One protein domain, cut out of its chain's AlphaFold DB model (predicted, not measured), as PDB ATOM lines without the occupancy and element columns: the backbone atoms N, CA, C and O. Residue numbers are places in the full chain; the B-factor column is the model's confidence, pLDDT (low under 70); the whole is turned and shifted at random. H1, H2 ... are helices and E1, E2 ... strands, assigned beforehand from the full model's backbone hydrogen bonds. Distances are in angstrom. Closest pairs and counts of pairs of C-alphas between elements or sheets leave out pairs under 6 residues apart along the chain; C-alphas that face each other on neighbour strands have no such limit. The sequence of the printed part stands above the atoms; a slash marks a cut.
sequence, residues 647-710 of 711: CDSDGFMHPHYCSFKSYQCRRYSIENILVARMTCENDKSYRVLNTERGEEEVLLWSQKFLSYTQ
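What this domain is: This is residues 647 to 710 of the 711 residues of the protein "Acrosin-binding protein" of Acipenser ruthenus (UniProt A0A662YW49). Two helices make a V: H2, the longest, and H1 come close near their first residues and spread toward their last. The short strand E1 lies by the narrow end of the V, and a long loop, residues 672 to 690, runs out past E1 and folds back to H2. The printed part has 64 residues, with one named strand and two named helices in the order E1, H1, H2, and is mostly helix. It is compact, with a radius of gyration of the C-alphas of 12.1 A, yet only just elongated, spanning 44 by 25 by 14 A.

Where its parts are: Find C-alpha 691 at (144.160, 119.826, 142.543); from there H2, residues 691 to 708, runs 25.9 A to C-alpha 708 at (153.222, 98.520, 130.961). H1, residues 657 to 671, begins at C-alpha 657 at (141.938, 117.659, 131.972) and is 20.8 A long. Before it look for E1, residues 652 to 654, 6.3 A long.

How they stand to each other: H2 and H1 touch, and their closest C-alphas, those of Gly 694 and Ser 659, are 4.7 A apart. They run the same way at a steep tilt of 48 degrees. In both helices every O i to N i+4 pair is within hydrogen-bond range. At E1, the C-alpha of His 654 is 5.6 A from that of Phe 660 in H1 and 6.8 A from that of Gly 694 in H2, the closest C-alphas in each case. E1 pairs with no named strand, but its residues 652 to 653 pair with residues 687 to 688, parallel; residues 647 to 648 pair with 677 to 678, antiparallel.

The domain as a whole: Look for the two C-alphas farthest apart at Asp 683 and Gln 710, 44.4 A. The printed part has no cut. The link from E1 to H1 is tight, and the link from H1 to H2, 19 residues, is long. The mean pLDDT of the printed part is 73.3; 18 residues are under 70, among them 655 to 658 and 705 to 710.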
ATOM      1  N   CYS A 647     133.338 117.100 134.674       79.00
ATOM      2  CA  CYS A 647     132.578 115.979 135.225       79.00
ATOM      3  C   CYS A 647     132.686 114.699 134.388       79.00
ATOM      4  O   CYS A 647     132.904 114.744 133.171       79.00
ATOM      5  N   ASP A 648     132.488 113.556 135.042       82.62
ATOM      6  CA  ASP A 648     132.456 112.240 134.408       82.62
ATOM      7  C   ASP A 648     131.225 111.386 134.770       82.62
ATOM      8  O   ASP A 648     130.394 111.758 135.604       82.62
ATOM      9  N   SER A 649     131.099 110.243 134.089       82.44
ATOM     10  CA  SER A 649     130.045 109.233 134.274       82.44
ATOM     11  C   SER A 649     130.027 108.579 135.654       82.44
ATOM     12  O   SER A 649     128.984 108.084 136.076       82.44
ATOM     13  N   ASP A 650     131.161 108.572 136.353       82.88
ATOM     14  CA  ASP A 650     131.338 107.915 137.651       82.88
ATOM     15  C   ASP A 650     130.966 108.865 138.807       82.88
ATOM     16  O   ASP A 650     130.992 108.491 139.985       82.88
ATOM     17  N   GLY A 651     130.572 110.097 138.469       83.75
ATOM     18  CA  GLY A 651     130.136 111.122 139.405       83.75
ATOM     19  C   GLY A 651     131.289 111.892 140.038       83.75
ATOM     20  O   GLY A 651     131.089 112.485 141.098       83.75
ATOM     21  N   PHE A 652     132.476 111.910 139.428       85.12
ATOM     22  CA  PHE A 652     133.595 112.748 139.862       85.12
ATOM     23  C   PHE A 652     133.645 114.066 139.085       85.12
ATOM     24  O   PHE A 652     133.202 114.160 137.940       85.12
ATOM     25  N   MET A 653     134.198 115.094 139.728       82.69
ATOM     26  CA  MET A 653     134.513 116.384 139.121       82.69
ATOM     27  C   MET A 653     136.013 116.637 139.269       82.69
ATOM     28  O   MET A 653     136.525 116.749 140.384       82.69
ATOM     29  N   HIS A 654     136.709 116.692 138.137       79.75
ATOM     30  CA  HIS A 654     138.166 116.742 138.054       79.75
ATOM     31  C   HIS A 654     138.682 118.185 137.948       79.75
ATOM     32  O   HIS A 654     138.095 118.980 137.208       79.75
ATOM     33  N   PRO A 655     139.798 118.525 138.623       67.88
ATOM     34  CA  PRO A 655     140.335 119.886 138.663       67.88
ATOM     35  C   PRO A 655     141.045 120.315 137.366       67.88
ATOM     36  O   PRO A 655     141.180 121.506 137.109       67.88
ATOM     37  N   HIS A 656     141.511 119.372 136.539       64.88
ATOM     38  CA  HIS A 656     142.152 119.653 135.248       64.88
ATOM     39  C   HIS A 656     142.002 118.463 134.286       64.88
ATOM     40  O   HIS A 656     141.707 117.335 134.675       64.88
ATOM     41  N   TYR A 657     142.198 118.692 132.985       64.19
ATOM     42  CA  TYR A 657     141.938 117.659 131.972       64.19
ATOM     43  C   TYR A 657     142.866 116.434 132.090       64.19
ATOM     44  O   TYR A 657     142.458 115.316 131.778       64.19
ATOM     45  N   CYS A 658     144.097 116.627 132.578       62.16
ATOM     46  CA  CYS A 658     145.061 115.539 132.754       62.16
ATOM     47  C   CYS A 658     144.658 114.564 133.872       62.16
ATOM     48  O   CYS A 658     144.864 113.363 133.701       62.16
ATOM     49  N   SER A 659     144.048 115.041 134.968       74.38
ATOM     50  CA  SER A 659     143.544 114.170 136.040       74.38
ATOM     51  C   SER A 659     142.365 113.333 135.563       74.38
ATOM     52  O   SER A 659     142.427 112.110 135.661       74.38
ATOM     53  N   PHE A 660     141.384 113.952 134.894       81.44
ATOM     54  CA  PHE A 660     140.292 113.219 134.239       81.44
ATOM     55  C   PHE A 660     140.809 112.125 133.289       81.44
ATOM     56  O   PHE A 660     140.330 110.992 133.319       81.44
ATOM     57  N   LYS A 661     141.803 112.436 132.444       72.12
ATOM     58  CA  LYS A 661     142.352 111.455 131.495       72.12
ATOM     59  C   LYS A 661     143.144 110.337 132.159       72.12
ATOM     60  O   LYS A 661     143.026 109.192 131.733       72.12
ATOM     61  N   SER A 662     143.894 110.648 133.207       75.38
ATOM     62  CA  SER A 662     144.650 109.657 133.976       75.38
ATOM     63  C   SER A 662     143.717 108.712 134.736       75.38
ATOM     64  O   SER A 662     143.876 107.495 134.646       75.38
ATOM     65  N   TYR A 663     142.667 109.257 135.357       80.44
ATOM     66  CA  TYR A 663     141.588 108.491 135.979       80.44
ATOM     67  C   TYR A 663     140.874 107.588 134.961       80.44
ATOM     68  O   TYR A 663     140.796 106.379 135.169       80.44
ATOM     69  N   GLN A 664     140.432 108.138 133.818       81.62
ATOM     70  CA  GLN A 664     139.779 107.385 132.738       81.62
ATOM     71  C   GLN A 664     140.629 106.192 132.270       81.62
ATOM     72  O   GLN A 664     140.122 105.074 132.175       81.62
ATOM     73  N   CYS A 665     141.919 106.410 131.997       74.62
ATOM     74  CA  CYS A 665     142.817 105.343 131.567       74.62
ATOM     75  C   CYS A 665     143.052 104.307 132.677       74.62
ATOM     76  O   CYS A 665     142.975 103.110 132.413       74.62
ATOM     77  N   ARG A 666     143.260 104.735 133.931       80.19
ATOM     78  CA  ARG A 666     143.476 103.822 135.064       80.19
ATOM     79  C   ARG A 666     142.250 102.945 135.348       80.19
ATOM     80  O   ARG A 666     142.410 101.743 135.549       80.19
ATOM     81  N   ARG A 667     141.041 103.520 135.330       82.69
ATOM     82  CA  ARG A 667     139.761 102.808 135.528       82.69
ATOM     83  C   ARG A 667     139.543 101.739 134.454       82.69
ATOM     84  O   ARG A 667     139.181 100.610 134.775       82.69
ATOM     85  N   TYR A 668     139.863 102.052 133.198       76.38
ATOM     86  CA  TYR A 668     139.810 101.079 132.110       76.38
ATOM     87  C   TYR A 668     140.894  99.991 132.244       76.38
ATOM     88  O   TYR A 668     140.581  98.805 132.203       76.38
ATOM     89  N   SER A 669     142.159 100.358 132.476       69.50
ATOM     90  CA  SER A 669     143.285  99.408 132.516       69.50
ATOM     91  C   SER A 669     143.372  98.529 133.771       69.50
ATOM     92  O   SER A 669     144.104  97.541 133.747       69.50
ATOM     93  N   ILE A 670     142.683  98.874 134.866       73.19
ATOM     94  CA  ILE A 670     142.679  98.081 136.112       73.19
ATOM     95  C   ILE A 670     141.331  97.387 136.348       73.19
ATOM     96  O   ILE A 670     141.315  96.247 136.801       73.19
ATOM     97  N   GLU A 671     140.211  98.045 136.041       76.81
ATOM     98  CA  GLU A 671     138.865  97.566 136.400       76.81
ATOM     99  C   GLU A 671     137.975  97.278 135.176       76.81
ATOM    100  O   GLU A 671     136.849  96.815 135.335       76.81
ATOM    101  N   ASN A 672     138.464  97.536 133.954       80.38
ATOM    102  CA  ASN A 672     137.709  97.445 132.695       80.38
ATOM    103  C   ASN A 672     136.440  98.331 132.660       80.38
ATOM    104  O   ASN A 672     135.482  98.044 131.942       80.38
ATOM    105  N   ILE A 673     136.428  99.424 133.435       82.00
ATOM    106  CA  ILE A 673     135.300 100.365 133.508       82.00
ATOM    107  C   ILE A 673     135.531 101.534 132.544       82.00
ATOM    108  O   ILE A 673     136.545 102.233 132.608       82.00
ATOM    109  N   LEU A 674     134.565 101.758 131.650       71.69
ATOM    110  CA  LEU A 674     134.574 102.849 130.674       71.69
ATOM    111  C   LEU A 674     133.997 104.136 131.274       71.69
ATOM    112  O   LEU A 674     132.798 104.388 131.196       71.69
ATOM    113  N   VAL A 675     134.876 104.975 131.819       76.50
ATOM    114  CA  VAL A 675     134.520 106.319 132.295       76.50
ATOM    115  C   VAL A 675     134.389 107.281 131.111       76.50
ATOM    116  O   VAL A 675     135.284 107.338 130.265       76.50
ATOM    117  N   ALA A 676     133.323 108.080 131.039       70.31
ATOM    118  CA  ALA A 676     133.091 109.070 129.980       70.31
ATOM    119  C   ALA A 676     133.080 110.509 130.527       70.31
ATOM    120  O   ALA A 676     132.555 110.751 131.608       70.31
ATOM    121  N   ARG A 677     133.608 111.485 129.768       72.12
ATOM    122  CA  ARG A 677     133.464 112.916 130.107       72.12
ATOM    123  C   ARG A 677     132.030 113.354 129.825       72.12
ATOM    124  O   ARG A 677     131.536 113.113 128.726       72.12
ATOM    125  N   MET A 678     131.421 114.071 130.761       67.19
ATOM    126  CA  MET A 678     130.087 114.652 130.612       67.19
ATOM    127  C   MET A 678     130.117 116.164 130.874       67.19
ATOM    128  O   MET A 678     131.080 116.702 131.423       67.19
ATOM    129  N   THR A 679     129.059 116.868 130.477       64.62
ATOM    130  CA  THR A 679     128.746 118.184 131.050       64.62
ATOM    131  C   THR A 679     128.346 118.010 132.511       64.62
ATOM    132  O   THR A 679     127.621 117.070 132.836       64.62
ATOM    133  N   CYS A 680     128.792 118.910 133.383       70.44
ATOM    134  CA  CYS A 680     128.323 118.945 134.763       70.44
ATOM    135  C   CYS A 680     126.853 119.381 134.798       70.44
ATOM    136  O   CYS A 680     126.498 120.421 134.246       70.44
ATOM    137  N   GLU A 681     125.997 118.575 135.418       72.94
ATOM    138  CA  GLU A 681     124.582 118.888 135.615       72.94
ATOM    139  C   GLU A 681     124.393 119.613 136.950       72.94
ATOM    140  O   GLU A 681     124.770 119.088 137.996       72.94
ATOM    141  N   ASN A 682     123.775 120.798 136.924       60.12
ATOM    142  CA  ASN A 682     123.611 121.660 138.105       60.12
ATOM    143  C   ASN A 682     122.871 120.980 139.275       60.12
ATOM    144  O   ASN A 682     123.102 121.326 140.431       60.12
ATOM    145  N   ASP A 683     122.007 120.006 138.976       71.44
ATOM    146  CA  ASP A 683     121.186 119.285 139.955       71.44
ATOM    147  C   ASP A 683     121.856 118.001 140.498       71.44
ATOM    148  O   ASP A 683     121.255 117.275 141.293       71.44
ATOM    149  N   LYS A 684     123.099 117.687 140.087       67.81
ATOM    150  CA  LYS A 684     123.849 116.497 140.533       67.81
ATOM    151  C   LYS A 684     125.026 116.860 141.439       67.81
ATOM    152  O   LYS A 684     125.884 117.668 141.102       67.81
ATOM    153  N   SER A 685     125.121 116.184 142.585       74.00
ATOM    154  CA  SER A 685     126.258 116.303 143.502       74.00
ATOM    155  C   SER A 685     127.433 115.424 143.050       74.00
ATOM    156  O   SER A 685     127.438 114.216 143.302       74.00
ATOM    157  N   TYR A 686     128.439 116.023 142.416       77.56
ATOM    158  CA  TYR A 686     129.678 115.337 142.033       77.56
ATOM    159  C   TYR A 686     130.686 115.275 143.194       77.56
ATOM    160  O   TYR A 686     130.776 116.186 144.019       77.56
ATOM    161  N   ARG A 687     131.506 114.218 143.235       83.75
ATOM    162  CA  ARG A 687     132.676 114.128 144.119       83.75
ATOM    163  C   ARG A 687     133.808 114.972 143.542       83.75
ATOM    164  O   ARG A 687     134.467 114.570 142.585       83.75
ATOM    165  N   VAL A 688     134.029 116.141 144.132       78.50
ATOM    166  CA  VAL A 688     135.118 117.044 143.743       78.50
ATOM    167  C   VAL A 688     136.469 116.452 144.143       78.50
ATOM    168  O   VAL A 688     136.712 116.180 145.320       78.50
ATOM    169  N   LEU A 689     137.359 116.291 143.165       78.62
ATOM    170  CA  LEU A 689     138.784 116.068 143.393       78.62
ATOM    171  C   LEU A 689     139.471 117.436 143.531       78.62
ATOM    172  O   LEU A 689     139.274 118.323 142.702       78.62
ATOM    173  N   ASN A 690     140.266 117.624 144.588       75.25
ATOM    174  CA  ASN A 690     141.132 118.798 144.722       75.25
ATOM    175  C   ASN A 690     142.355 118.662 143.797       75.25
ATOM    176  O   ASN A 690     142.702 117.555 143.389       75.25
ATOM    177  N   THR A 691     143.015 119.780 143.476       68.56
ATOM    178  CA  THR A 691     144.160 119.826 142.543       68.56
ATOM    179  C   THR A 691     145.245 118.806 142.889       68.56
ATOM    180  O   THR A 691     145.657 118.049 142.023       68.56
ATOM    181  N   GLU A 692     145.602 118.711 144.169       75.56
ATOM    182  CA  GLU A 692     146.556 117.746 144.734       75.56
ATOM    183  C   GLU A 692     146.215 116.289 144.369       75.56
ATOM    184  O   GLU A 692     147.038 115.599 143.776       75.56
ATOM    185  N   ARG A 693     144.972 115.832 144.596       71.81
ATOM    186  CA  ARG A 693     144.531 114.494 144.152       71.81
ATOM    187  C   ARG A 693     144.473 114.361 142.635       71.81
ATOM    188  O   ARG A 693     144.653 113.269 142.107       71.81
ATOM    189  N   GLY A 694     144.222 115.453 141.919       69.50
ATOM    190  CA  GLY A 694     144.343 115.476 140.464       69.50
ATOM    191  C   GLY A 694     145.776 115.195 139.993       69.50
ATOM    192  O   GLY A 694     145.986 114.450 139.036       69.50
ATOM    193  N   GLU A 695     146.769 115.732 140.690       70.69
ATOM    194  CA  GLU A 695     148.184 115.477 140.425       70.69
ATOM    195  C   GLU A 695     148.589 114.055 140.855       70.69
ATOM    196  O   GLU A 695     149.264 113.368 140.086       70.69
ATOM    197  N   GLU A 696     148.089 113.545 141.990       80.44
ATOM    198  CA  GLU A 696     148.239 112.132 142.384       80.44
ATOM    199  C   GLU A 696     147.686 111.169 141.317       80.44
ATOM    200  O   GLU A 696     148.364 110.214 140.941       80.44
ATOM    201  N   GLU A 697     146.489 111.426 140.772       73.31
ATOM    202  CA  GLU A 697     145.903 110.634 139.678       73.31
ATOM    203  C   GLU A 697     146.810 110.598 138.436       73.31
ATOM    204  O   GLU A 697     146.996 109.535 137.836       73.31
ATOM    205  N   VAL A 698     147.419 111.735 138.073       74.25
ATOM    206  CA  VAL A 698     148.371 111.827 136.951       74.25
ATOM    207  C   VAL A 698     149.652 111.041 137.233       74.25
ATOM    208  O   VAL A 698     150.111 110.296 136.366       74.25
ATOM    209  N   LEU A 699     150.219 111.159 138.435       73.12
ATOM    210  CA  LEU A 699     151.440 110.447 138.823       73.12
ATOM    211  C   LEU A 699     151.218 108.929 138.896       73.12
ATOM    212  O   LEU A 699     152.023 108.169 138.356       73.12
ATOM    213  N   LEU A 700     150.104 108.487 139.485       74.06
ATOM    214  CA  LEU A 700     149.729 107.073 139.574       74.06
ATOM    215  C   LEU A 700     149.495 106.456 138.192       74.06
ATOM    216  O   LEU A 700     149.960 105.344 137.936       74.06
ATOM    217  N   TRP A 701     148.814 107.162 137.281       79.31
ATOM    218  CA  TRP A 701     148.676 106.688 135.902       79.31
ATOM    219  C   TRP A 701     150.015 106.677 135.160       79.31
ATOM    220  O   TRP A 701     150.299 105.704 134.472       79.31
ATOM    221  N   SER A 702     150.861 107.698 135.329       67.38
ATOM    222  CA  SER A 702     152.189 107.759 134.702       67.38
ATOM    223  C   SER A 702     153.069 106.567 135.106       67.38
ATOM    224  O   SER A 702     153.581 105.853 134.247       67.38
ATOM    225  N   GLN A 703     153.156 106.267 136.406       75.62
ATOM    226  CA  GLN A 703     153.887 105.101 136.918       75.62
ATOM    227  C   GLN A 703     153.293 103.778 136.407       75.62
ATOM    228  O   GLN A 703     154.030 102.889 135.977       75.62
ATOM    229  N   LYS A 704     151.958 103.653 136.398       70.62
ATOM    230  CA  LYS A 704     151.260 102.468 135.879       70.62
ATOM    231  C   LYS A 704     151.526 102.270 134.382       70.62
ATOM    232  O   LYS A 704     151.839 101.158 133.967       70.62
ATOM    233  N   PHE A 705     151.462 103.338 133.591       67.12
ATOM    234  CA  PHE A 705     151.762 103.335 132.162       67.12
ATOM    235  C   PHE A 705     153.212 102.922 131.892       67.12
ATOM    236  O   PHE A 705     153.436 102.017 131.094       67.12
ATOM    237  N   LEU A 706     154.178 103.492 132.621       63.47
ATOM    238  CA  LEU A 706     155.587 103.102 132.513       63.47
ATOM    239  C   LEU A 706     155.793 101.609 132.813       63.47
ATOM    240  O   LEU A 706     156.489 100.936 132.054       63.47
ATOM    241  N   SER A 707     155.110 101.057 133.825       69.81
ATOM    242  CA  SER A 707     155.168  99.614 134.125       69.81
ATOM    243  C   SER A 707     154.594  98.715 133.018       69.81
ATOM    244  O   SER A 707     155.008  97.567 132.904       69.81
ATOM    245  N   TYR A 708     153.698  99.227 132.161       57.31
ATOM    246  CA  TYR A 708     153.222  98.520 130.961       57.31
ATOM    247  C   TYR A 708     154.151  98.678 129.743       57.31
ATOM    248  O   TYR A 708     153.941  98.003 128.741       57.31
ATOM    249  N   THR A 709     155.151  99.565 129.799       48.62
ATOM    250  CA  THR A 709     156.153  99.761 128.727       48.62
ATOM    251  C   THR A 709     157.501  99.094 129.014       48.62
ATOM    252  O   THR A 709     158.423  99.212 128.212       48.62
ATOM    253  N   GLN A 710     157.629  98.410 130.155       50.84
ATOM    254  CA  GLN A 710     158.852  97.739 130.618       50.84
ATOM    255  C   GLN A 710     158.739  96.197 130.589       50.84
ATOM    256  O   GLN A 710     159.449  95.518 131.330       50.84
TER     257      GLN A 710